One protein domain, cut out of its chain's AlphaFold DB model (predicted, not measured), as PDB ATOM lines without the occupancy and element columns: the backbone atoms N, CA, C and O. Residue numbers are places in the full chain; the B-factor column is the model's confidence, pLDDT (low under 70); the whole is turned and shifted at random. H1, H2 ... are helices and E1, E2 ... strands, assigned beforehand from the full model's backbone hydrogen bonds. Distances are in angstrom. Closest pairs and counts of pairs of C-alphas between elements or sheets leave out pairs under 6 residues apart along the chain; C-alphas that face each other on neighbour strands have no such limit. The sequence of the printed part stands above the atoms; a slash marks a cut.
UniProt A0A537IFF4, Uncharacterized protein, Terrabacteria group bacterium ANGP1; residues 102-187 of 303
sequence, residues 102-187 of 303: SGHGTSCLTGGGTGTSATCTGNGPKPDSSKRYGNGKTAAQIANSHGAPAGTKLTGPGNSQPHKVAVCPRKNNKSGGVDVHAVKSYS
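What this domain is: This is residues 102 to 187 of the 303 residues of an uncharacterized protein of Terrabacteria group bacterium ANGP1 (UniProt A0A537IFF4). With little regular structure, this is a rounded knot of loops about a small antiparallel sheet, E1 and E2, with one short helix, H1, near E1's last residue. Short pairings tie residues 120 to 121 to E1 and 164 to 165 to E2. Of 86 printed residues, E1, H1 and E2, in chain order, hold only 16; the class is mixed. It is compact, with a radius of gyration of the C-alphas of 11.6 A and spans of 31 by 31 by 24 A.

Where its parts are: Find C-alpha 106 at (133.466, 307.858, 253.674); E1 runs 13.2 A to residue 110. H1, residues 139 to 145, covers 9.8 A. E2, residues 153 to 156, runs 10.2 A to (138.218, 306.119, 254.573).

How they stand to each other: E1 and E2 are antiparallel at 149 degrees; find N 154 and O 108 within hydrogen-bond range at 2.8 A. The closest C-alphas of E1 and H1, Thr 110 and Ala 140, are 5.5 A apart. In H1 every O i to N i+4 pair is within hydrogen-bond range.

The domain as a whole: The farthest C-alphas, Ser 117 and Asn 172, are 33.0 A apart. The printed part has no cut; E1 to H1 is a long link. Find pLDDT under 70 in 19 residues, among them 168 to 176.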
ATOM      1  N   SER A 102     129.108 311.381 261.083       50.38
ATOM      2  CA  SER A 102     128.211 310.226 261.144       50.38
ATOM      3  C   SER A 102     129.059 308.977 260.903       50.38
ATOM      4  O   SER A 102     129.881 308.943 259.993       50.38
ATOM      5  N   GLY A 103     128.962 308.000 261.806       52.59
ATOM      6  CA  GLY A 103     129.901 306.883 261.981       52.59
ATOM      7  C   GLY A 103     129.991 305.880 260.826       52.59
ATOM      8  O   GLY A 103     130.411 304.744 261.033       52.59
ATOM      9  N   HIS A 104     129.619 306.274 259.613       57.59
ATOM     10  CA  HIS A 104     129.755 305.502 258.395       57.59
ATOM     11  C   HIS A 104     130.974 306.039 257.643       57.59
ATOM     12  O   HIS A 104     131.034 307.218 257.300       57.59
ATOM     13  N   GLY A 105     131.992 305.197 257.451       65.06
ATOM     14  CA  GLY A 105     133.208 305.598 256.743       65.06
ATOM     15  C   GLY A 105     132.883 306.222 255.385       65.06
ATOM     16  O   GLY A 105     131.998 305.748 254.674       65.06
ATOM     17  N   THR A 106     133.596 307.283 255.014       78.75
ATOM     18  CA  THR A 106     133.466 307.858 253.674       78.75
ATOM     19  C   THR A 106     133.875 306.811 252.650       78.75
ATOM     20  O   THR A 106     134.934 306.190 252.793       78.75
ATOM     21  N   SER A 107     133.068 306.622 251.611       86.38
ATOM     22  CA  SER A 107     133.441 305.783 250.479       86.38
ATOM     23  C   SER A 107     133.173 306.484 249.162       86.38
ATOM     24  O   SER A 107     132.226 307.261 249.057       86.38
ATOM     25  N   CYS A 108     134.001 306.198 248.173       88.88
ATOM     26  CA  CYS A 108     133.823 306.646 246.801       88.88
ATOM     27  C   CYS A 108     134.255 305.530 245.851       88.88
ATOM     28  O   CYS A 108     134.956 304.596 246.252       88.88
ATOM     29  N   LEU A 109     133.796 305.597 244.609       91.06
ATOM     30  CA  LEU A 109     134.168 304.657 243.558       91.06
ATOM     31  C   LEU A 109     135.202 305.335 242.661       91.06
ATOM     32  O   LEU A 109     135.036 306.508 242.321       91.06
ATOM     33  N   THR A 110     136.266 304.623 242.287       90.31
ATOM     34  CA  THR A 110     137.190 305.136 241.272       90.31
ATOM     35  C   THR A 110     136.444 305.305 239.948       90.31
ATOM     36  O   THR A 110     135.745 304.403 239.490       90.31
ATOM     37  N   GLY A 111     136.552 306.481 239.343       86.31
ATOM     38  CA  GLY A 111     135.982 306.791 238.042       86.31
ATOM     39  C   GLY A 111     136.727 306.085 236.911       86.31
ATOM     40  O   GLY A 111     137.886 305.682 237.057       86.31
ATOM     41  N   GLY A 112     136.044 305.943 235.774       69.50
ATOM     42  CA  GLY A 112     136.643 305.465 234.531       69.50
ATOM     43  C   GLY A 112     137.695 306.453 234.035       69.50
ATOM     44  O   GLY A 112     137.376 307.588 233.699       69.50
ATOM     45  N   GLY A 113     138.955 306.030 234.038       70.62
ATOM     46  CA  GLY A 113     140.094 306.820 233.583       70.62
ATOM     47  C   GLY A 113     141.398 306.113 233.933       70.62
ATOM     48  O   GLY A 113     141.589 305.676 235.070       70.62
ATOM     49  N   THR A 114     142.294 305.949 232.964       69.88
ATOM     50  CA  THR A 114     143.630 305.393 233.200       69.88
ATOM     51  C   THR A 114     144.583 306.495 233.670       69.88
ATOM     52  O   THR A 114     144.577 307.619 233.171       69.88
ATOM     53  N   GLY A 115     145.414 306.189 234.669       77.81
ATOM     54  CA  GLY A 115     146.443 307.111 235.155       77.81
ATOM     55  C   GLY A 115     145.895 308.347 235.882       77.81
ATOM     56  O   GLY A 115     145.259 308.235 236.929       77.81
ATOM     57  N   THR A 116     146.216 309.542 235.378       81.12
ATOM     58  CA  THR A 116     145.974 310.831 236.055       81.12
ATOM     59  C   THR A 116     144.538 311.345 235.940       81.12
ATOM     60  O   THR A 116     144.152 312.210 236.721       81.12
ATOM     61  N   SER A 117     143.729 310.819 235.017       85.44
ATOM     62  CA  SER A 117     142.314 311.200 234.857       85.44
ATOM     63  C   SER A 117     141.377 310.493 235.838       85.44
ATOM     64  O   SER A 117     140.208 310.856 235.952       85.44
ATOM     65  N   ALA A 118     141.888 309.501 236.569       87.50
ATOM     66  CA  ALA A 118     141.153 308.792 237.598       87.50
ATOM     67  C   ALA A 118     140.662 309.752 238.689       87.50
ATOM     68  O   ALA A 118     141.454 310.431 239.344       87.50
ATOM     69  N   THR A 119     139.357 309.772 238.917       90.50
ATOM     70  CA  THR A 119     138.714 310.544 239.986       90.50
ATOM     71  C   THR A 119     138.052 309.601 240.976       90.50
ATOM     72  O   THR A 119     137.926 308.408 240.714       90.50
ATOM     73  N   CYS A 120     137.652 310.100 242.141       88.31
ATOM     74  CA  CYS A 120     136.811 309.337 243.048       88.31
ATOM     75  C   CYS A 120     135.459 310.011 243.206       88.31
ATOM     76  O   CYS A 120     135.328 311.000 243.937       88.31
ATOM     77  N   THR A 121     134.453 309.444 242.551       88.38
ATOM     78  CA  THR A 121     133.083 309.935 242.622       88.38
ATOM     79  C   THR A 121     132.447 309.370 243.887       88.38
ATOM     80  O   THR A 121     132.280 308.158 244.046       88.38
ATOM     81  N   GLY A 122     132.169 310.250 244.842       79.19
ATOM     82  CA  GLY A 122     131.399 309.943 246.047       79.19
ATOM     83  C   GLY A 122     130.197 310.875 246.149       79.19
ATOM     84  O   GLY A 122     130.034 311.766 245.323       79.19
ATOM     85  N   ASN A 123     129.398 310.733 247.206       64.88
ATOM     86  CA  ASN A 123     128.209 311.571 247.444       64.88
ATOM     87  C   ASN A 123     128.537 313.038 247.816       64.88
ATOM     88  O   ASN A 123     127.693 313.748 248.355       64.88
ATOM     89  N   GLY A 124     129.780 313.483 247.618       68.56
ATOM     90  CA  GLY A 124     130.235 314.824 247.966       68.56
ATOM     91  C   GLY A 124     130.160 315.795 246.782       68.56
ATOM     92  O   GLY A 124     130.224 315.371 245.634       68.56
ATOM     93  N   PRO A 125     130.133 317.116 247.033       68.38
ATOM     94  CA  PRO A 125     130.058 318.150 245.993       68.38
ATOM     95  C   PRO A 125     131.359 318.329 245.186       68.38
ATOM     96  O   PRO A 125     131.486 319.281 244.420       68.38
ATOM     97  N   LYS A 126     132.370 317.475 245.393       76.69
ATOM     98  CA  LYS A 126     133.683 317.581 244.747       76.69
ATOM     99  C   LYS A 126     133.841 316.491 243.687       76.69
ATOM    100  O   LYS A 126     133.507 315.344 243.978       76.69
ATOM    101  N   PRO A 127     134.439 316.817 242.525       78.56
ATOM    102  CA  PRO A 127     134.668 315.847 241.453       78.56
ATOM    103  C   PRO A 127     135.619 314.716 241.871       78.56
ATOM    104  O   PRO A 127     135.506 313.604 241.372       78.56
ATOM    105  N   ASP A 128     136.527 314.974 242.819       83.31
ATOM    106  CA  ASP A 128     137.309 313.936 243.489       83.31
ATOM    107  C   ASP A 128     137.182 314.090 245.008       83.31
ATOM    108  O   ASP A 128     137.597 315.090 245.603       83.31
ATOM    109  N   SER A 129     136.565 313.089 245.630       86.62
ATOM    110  CA  SER A 129     136.373 313.026 247.077       86.62
ATOM    111  C   SER A 129     137.528 312.330 247.810       86.62
ATOM    112  O   SER A 129     137.520 312.294 249.041       86.62
ATOM    113  N   SER A 130     138.515 311.776 247.099       87.81
ATOM    114  CA  SER A 130     139.604 310.979 247.674       87.81
ATOM    115  C   SER A 130     140.776 311.806 248.206       87.81
ATOM    116  O   SER A 130     140.874 313.020 248.001       87.81
ATOM    117  N   LYS A 131     141.663 311.151 248.969       87.19
ATOM    118  CA  LYS A 131     142.775 311.831 249.641       87.19
ATOM    119  C   LYS A 131     143.820 312.314 248.644       87.19
ATOM    120  O   LYS A 131     144.310 311.510 247.859       87.19
ATOM    121  N   ARG A 132     144.214 313.592 248.716       88.56
ATOM    122  CA  ARG A 132     145.407 314.105 248.015       88.56
ATOM    123  C   ARG A 132     146.655 313.912 248.865       88.56
ATOM    124  O   ARG A 132     146.651 314.188 250.066       88.56
ATOM    125  N   TYR A 133     147.721 313.444 248.235       84.81
ATOM    126  CA  TYR A 133     148.974 313.114 248.897       84.81
ATOM    127  C   TYR A 133     150.082 314.129 248.617       84.81
ATOM    128  O   TYR A 133     149.938 315.049 247.813       84.81
ATOM    129  N   GLY A 134     151.205 313.899 249.304       85.50
ATOM    130  CA  GLY A 134     152.510 314.543 249.142       85.50
ATOM    131  C   GLY A 134     152.897 314.924 247.714       85.50
ATOM    132  O   GLY A 134     153.438 315.985 247.440       85.50
ATOM    133  N   ASN A 135     152.595 314.003 246.812       84.50
ATOM    134  CA  ASN A 135     153.008 313.975 245.418       84.50
ATOM    135  C   ASN A 135     151.990 314.624 244.462       84.50
ATOM    136  O   ASN A 135     152.084 314.426 243.255       84.50
ATOM    137  N   GLY A 136     150.970 315.313 244.982       90.06
ATOM    138  CA  GLY A 136     149.903 315.919 244.179       90.06
ATOM    139  C   GLY A 136     148.879 314.929 243.607       90.06
ATOM    140  O   GLY A 136     147.864 315.372 243.060       90.06
ATOM    141  N   LYS A 137     149.097 313.615 243.776       91.31
ATOM    142  CA  LYS A 137     148.189 312.560 243.314       91.31
ATOM    143  C   LYS A 137     147.076 312.291 244.324       91.31
ATOM    144  O   LYS A 137     147.263 312.448 245.535       91.31
ATOM    145  N   THR A 138     145.916 311.877 243.830       92.06
ATOM    146  CA  THR A 138     144.770 311.467 244.648       92.06
ATOM    147  C   THR A 138     144.789 309.959 244.899       92.06
ATOM    148  O   THR A 138     145.471 309.210 244.194       92.06
ATOM    149  N   ALA A 139     144.061 309.477 245.907       91.44
ATOM    150  CA  ALA A 139     144.018 308.046 246.204       91.44
ATOM    151  C   ALA A 139     143.441 307.232 245.033       91.44
ATOM    152  O   ALA A 139     143.904 306.121 244.793       91.44
ATOM    153  N   ALA A 140     142.491 307.795 244.276       91.69
ATOM    154  CA  ALA A 140     141.968 307.180 243.055       91.69
ATOM    155  C   ALA A 140     143.022 307.082 241.947       91.69
ATOM    156  O   ALA A 140     143.181 306.019 241.351       91.69
ATOM    157  N   GLN A 141     143.802 308.143 241.723       92.88
ATOM    158  CA  GLN A 141     144.911 308.121 240.761       92.88
ATOM    159  C   GLN A 141     145.975 307.093 241.136       92.88
ATOM    160  O   GLN A 141     146.482 306.381 240.273       92.88
ATOM    161  N   ILE A 142     146.299 306.986 242.426       91.19
ATOM    162  CA  ILE A 142     147.252 305.990 242.917       91.19
ATOM    163  C   ILE A 142     146.685 304.585 242.701       91.19
ATOM    164  O   ILE A 142     147.354 303.759 242.086       91.19
ATOM    165  N   ALA A 143     145.435 304.330 243.098       90.88
ATOM    166  CA  ALA A 143     144.775 303.045 242.883       90.88
ATOM    167  C   ALA A 143     144.782 302.629 241.402       90.88
ATOM    168  O   ALA A 143     145.272 301.548 241.074       90.88
ATOM    169  N   ASN A 144     144.343 303.508 240.497       91.19
ATOM    170  CA  ASN A 144     144.323 303.219 239.063       91.19
ATOM    171  C   ASN A 144     145.745 303.037 238.499       91.19
ATOM    172  O   ASN A 144     145.952 302.172 237.654       91.19
ATOM    173  N   SER A 145     146.752 303.768 239.001       90.50
ATOM    174  CA  SER A 145     148.155 303.575 238.588       90.50
ATOM    175  C   SER A 145     148.745 302.222 239.003       90.50
ATOM    176  O   SER A 145     149.667 301.731 238.362       90.50
ATOM    177  N   HIS A 146     148.180 301.594 240.035       88.62
ATOM    178  CA  HIS A 146     148.519 300.237 240.469       88.62
ATOM    179  C   HIS A 146     147.644 299.158 239.796       88.62
ATOM    180  O   HIS A 146     147.749 297.974 240.135       88.62
ATOM    181  N   GLY A 147     146.786 299.550 238.847       89.62
ATOM    182  CA  GLY A 147     145.930 298.653 238.072       89.62
ATOM    183  C   GLY A 147     144.555 298.390 238.683       89.62
ATOM    184  O   GLY A 147     143.935 297.388 238.338       89.62
ATOM    185  N   ALA A 148     144.075 299.231 239.607       88.19
ATOM    186  CA  ALA A 148     142.707 299.107 240.104       88.19
ATOM    187  C   ALA A 148     141.704 299.279 238.949       88.19
ATOM    188  O   ALA A 148     141.818 300.253 238.197       88.19
ATOM    189  N   PRO A 149     140.714 298.381 238.798       88.81
ATOM    190  CA  PRO A 149     139.669 298.564 237.803       88.81
ATOM    191  C   PRO A 149     138.812 299.795 238.126       88.81
ATOM    192  O   PRO A 149     138.700 300.220 239.284       88.81
ATOM    193  N   ALA A 150     138.168 300.355 237.102       89.62
ATOM    194  CA  ALA A 150     137.140 301.372 237.299       89.62
ATOM    195  C   ALA A 150     136.014 300.822 238.194       89.62
ATOM    196  O   ALA A 150     135.689 299.636 238.150       89.62
ATOM    197  N   GLY A 151     135.438 301.677 239.035       89.88
ATOM    198  CA  GLY A 151     134.450 301.281 240.037       89.88
ATOM    199  C   GLY A 151     135.053 300.663 241.304       89.88
ATOM    200  O   GLY A 151     134.311 300.172 242.154       89.88
ATOM    201  N   THR A 152     136.378 300.691 241.484       90.31
ATOM    202  CA  THR A 152     137.007 300.210 242.721       90.31
ATOM    203  C   THR A 152     136.569 301.073 243.897       90.31
ATOM    204  O   THR A 152     136.779 302.285 243.927       90.31
ATOM    205  N   LYS A 153     135.975 300.437 244.909       90.81
ATOM    206  CA  LYS A 153     135.534 301.129 246.120       90.81
ATOM    207  C   LYS A 153     136.728 301.508 246.992       90.81
ATOM    208  O   LYS A 153     137.405 300.641 247.553       90.81
ATOM    209  N   LEU A 154     136.933 302.813 247.144       90.25
ATOM    210  CA  LEU A 154     137.828 303.399 248.129       90.25
ATOM    211  C   LEU A 154     137.048 303.731 249.399       90.25
ATOM    212  O   LEU A 154     135.965 304.310 249.341       90.25
ATOM    213  N   THR A 155     137.605 303.398 250.556       90.00
ATOM    214  CA  THR A 155     137.042 303.660 251.882       90.00
ATOM    215  C   THR A 155     138.005 304.498 252.721       90.00
ATOM    216  O   THR A 155     139.221 304.508 252.516       90.00
ATOM    217  N   GLY A 156     137.465 305.274 253.653       85.56
ATOM    218  CA  GLY A 156     138.218 306.119 254.573       85.56
ATOM    219  C   GLY A 156     137.552 306.132 255.949       85.56
ATOM    220  O   GLY A 156     136.323 306.136 256.031       85.56
ATOM    221  N   PRO A 157     138.325 306.105 257.046       76.12
ATOM    222  CA  PRO A 157     137.765 306.192 258.385       76.12
ATOM    223  C   PRO A 157     137.214 307.600 258.667       76.12
ATOM    224  O   PRO A 157     137.958 308.587 258.655       76.12
ATOM    225  N   GLY A 158     135.916 307.675 258.989       72.31
ATOM    226  CA  GLY A 158     135.243 308.881 259.482       72.31
ATOM    227  C   GLY A 158     135.404 310.092 258.561       72.31
ATOM    228  O   GLY A 158     135.024 310.046 257.403       72.31
ATOM    229  N   ASN A 159     135.999 311.168 259.086       63.91
ATOM    230  CA  ASN A 159     136.235 312.441 258.385       63.91
ATOM    231  C   ASN A 159     137.517 312.437 257.515       63.91
ATOM    232  O   ASN A 159     137.949 313.460 256.988       63.91
ATOM    233  N   SER A 160     138.204 311.300 257.407       72.06
ATOM    234  CA  SER A 160     139.361 311.194 256.518       72.06
ATOM    235  C   SER A 160     138.880 310.848 255.121       72.06
ATOM    236  O   SER A 160     138.169 309.863 254.961       72.06
ATOM    237  N   GLN A 161     139.324 311.597 254.112       78.81
ATOM    238  CA  GLN A 161     139.066 311.260 252.710       78.81
ATOM    239  C   GLN A 161     139.401 309.782 252.408       78.81
ATOM    240  O   GLN A 161     140.385 309.267 252.961       78.81
ATOM    241  N   PRO A 162     138.640 309.104 251.529       81.88
ATOM    242  CA  PRO A 162     138.888 307.720 251.142       81.88
ATOM    243  C   PRO A 162     140.320 307.493 250.652       81.88
ATOM    244  O   PRO A 162     140.836 308.254 249.830       81.88
ATOM    245  N   HIS A 163     140.958 306.456 251.195       85.44
ATOM    246  CA  HIS A 163     142.355 306.108 250.915       85.44
ATOM    247  C   HIS A 163     142.698 304.623 251.115       85.44
ATOM    248  O   HIS A 163     143.859 304.229 251.019       85.44
ATOM    249  N   LYS A 164     141.709 303.788 251.426       88.62
ATOM    250  CA  LYS A 164     141.853 302.338 251.561       88.62
ATOM    251  C   LYS A 164     141.060 301.654 250.467       88.62
ATOM    252  O   LYS A 164     140.022 302.169 250.080       88.62
ATOM    253  N   VAL A 165     141.511 300.506 249.983       87.19
ATOM    254  CA  VAL A 165     140.808 299.781 248.916       87.19
ATOM    255  C   VAL A 165     140.091 298.564 249.451       87.19
ATOM    256  O   VAL A 165     140.679 297.748 250.160       87.19
ATOM    257  N   ALA A 166     138.818 298.427 249.088       81.50
ATOM    258  CA  ALA A 166     137.978 297.331 249.560       81.50
ATOM    259  C   ALA A 166     138.282 295.983 248.886       81.50
ATOM    260  O   ALA A 166     137.865 294.951 249.399       81.50
ATOM    261  N   VAL A 167     139.023 295.984 247.770       74.38
ATOM    262  CA  VAL A 167     139.332 294.788 246.960       74.38
ATOM    263  C   VAL A 167     140.177 293.755 247.721       74.38
ATOM    264  O   VAL A 167     140.135 292.575 247.388       74.38
ATOM    265  N   CYS A 168     140.863 294.156 248.799       67.00
ATOM    266  CA  CYS A 168     141.540 293.236 249.717       67.00
ATOM    267  C   CYS A 168     140.829 293.188 251.089       67.00
ATOM    268  O   CYS A 168     141.360 293.718 252.076       67.00
ATOM    269  N   PRO A 169     139.620 292.604 251.200       62.62
ATOM    270  CA  PRO A 169     138.913 292.560 252.469       62.62
ATOM    271  C   PRO A 169     139.664 291.650 253.443       62.62
ATOM    272  O   PRO A 169     139.821 290.449 253.239       62.62
ATOM    273  N   ARG A 170     140.130 292.220 254.554       63.41
ATOM    274  CA  ARG A 170     140.534 291.422 255.714       63.41
ATOM    275  C   ARG A 170     139.266 290.972 256.430       63.41
ATOM    276  O   ARG A 170     138.504 291.831 256.864       63.41
ATOM    277  N   LYS A 171     139.098 289.660 256.638       63.75
ATOM    278  CA  LYS A 171     137.966 289.063 257.382       63.75
ATOM    279  C   LYS A 171     137.700 289.757 258.731       63.75
ATOM    280  O   LYS A 171     136.555 289.891 259.136       63.75
ATOM    281  N   ASN A 172     138.754 290.283 259.368       67.06
ATOM    282  CA  ASN A 172     138.679 290.929 260.682       67.06
ATOM    283  C   ASN A 172     138.759 292.467 260.645       67.06
ATOM    284  O   ASN A 172     138.713 293.100 261.698       67.06
ATOM    285  N   ASN A 173     138.906 293.105 259.477       65.38
ATOM    286  CA  ASN A 173     139.064 294.557 259.411       65.38
ATOM    287  C   ASN A 173     137.763 295.241 258.985       65.38
ATOM    288  O   ASN A 173     137.507 295.434 257.798       65.38
ATOM    289  N   LYS A 174     136.978 295.684 259.972       63.62
ATOM    290  CA  LYS A 174     135.724 296.430 259.759       63.62
ATOM    291  C   LYS A 174     135.914 297.741 258.986       63.62
ATOM    292  O   LYS A 174     134.964 298.240 258.397       63.62
ATOM    293  N   SER A 175     137.135 298.286 258.961       61.25
ATOM    294  CA  SER A 175     137.461 299.498 258.193       61.25
ATOM    295  C   SER A 175     137.775 299.236 256.711       61.25
ATOM    296  O   SER A 175     138.015 300.180 255.963       61.25
ATOM    297  N   GLY A 176     137.706 297.972 256.274       62.56
ATOM    298  CA  GLY A 176     137.411 297.626 254.885       62.56
ATOM    299  C   GLY A 176     138.500 297.934 253.858       62.56
ATOM    300  O   GLY A 176     138.150 298.347 252.757       62.56
ATOM    301  N   GLY A 177     139.789 297.754 254.181       78.31
ATOM    302  CA  GLY A 177     140.820 297.761 253.137       78.31
ATOM    303  C   GLY A 177     142.277 297.952 253.560       78.31
ATOM    304  O   GLY A 177     142.589 298.269 254.711       78.31
ATOM    305  N   VAL A 178     143.165 297.774 252.581       84.94
ATOM    306  CA  VAL A 178     144.603 298.107 252.614       84.94
ATOM    307  C   VAL A 178     144.782 299.547 252.111       84.94
ATOM    308  O   VAL A 178     144.005 299.988 251.269       84.94
ATOM    309  N   ASP A 179     145.744 300.310 252.646       86.38
ATOM    310  CA  ASP A 179     146.037 301.666 252.138       86.38
ATOM    311  C   ASP A 179     146.456 301.601 250.665       86.38
ATOM    312  O   ASP A 179     147.232 300.717 250.308       86.38
ATOM    313  N   VAL A 180     145.992 302.531 249.826       85.81
ATOM    314  CA  VAL A 180     146.352 302.572 248.396       85.81
ATOM    315  C   VAL A 180     147.868 302.561 248.157       85.81
ATOM    316  O   VAL A 180     148.292 302.018 247.146       85.81
ATOM    317  N   HIS A 181     148.685 303.082 249.083       84.69
ATOM    318  CA  HIS A 181     150.156 303.043 248.986       84.69
ATOM    319  C   HIS A 181     150.753 301.676 249.296       84.69
ATOM    320  O   HIS A 181     151.843 301.347 248.834       84.69
ATOM    321  N   ALA A 182     150.070 300.896 250.127       84.31
ATOM    322  CA  ALA A 182     150.500 299.548 250.446       84.31
ATOM    323  C   ALA A 182     150.132 298.571 249.323       84.31
ATOM    324  O   ALA A 182     150.693 297.478 249.279       84.31
ATOM    325  N   VAL A 183     149.241 298.953 248.399       85.06
ATOM    326  CA  VAL A 183     148.883 298.121 247.250       85.06
ATOM    327  C   VAL A 183     149.945 298.242 246.166       85.06
ATOM    328  O   VAL A 183     150.097 299.284 245.546       85.06
ATOM    329  N   LYS A 184     150.690 297.161 245.924       85.50
ATOM    330  CA  LYS A 184     151.725 297.121 244.880       85.50
ATOM    331  C   LYS A 184     151.098 296.866 243.508       85.50
ATOM    332  O   LYS A 184     151.493 297.497 242.532       85.50
ATOM    333  N   SER A 185     150.115 295.964 243.454       81.06
ATOM    334  CA  SER A 185     149.311 295.663 242.269       81.06
ATOM    335  C   SER A 185     147.917 295.162 242.657       81.06
ATOM    336  O   SER A 185     147.767 294.445 243.646       81.06
ATOM    337  N   TYR A 186     146.901 295.520 241.866       78.25
ATOM    338  CA  TYR A 186     145.496 295.132 242.080       78.25
ATOM    339  C   TYR A 186     145.130 293.781 241.450       78.25
ATOM    340  O   TYR A 186     143.960 293.525 241.170       78.25
ATOM    341  N   SER A 187     146.098 292.882 241.243       78.81
ATOM    342  CA  SER A 187     145.732 291.529 240.827       78.81
ATOM    343  C   SER A 187     144.932 290.876 241.959       78.81
ATOM    344  O   SER A 187     145.342 290.883 243.124       78.81
TER     345      SER A 187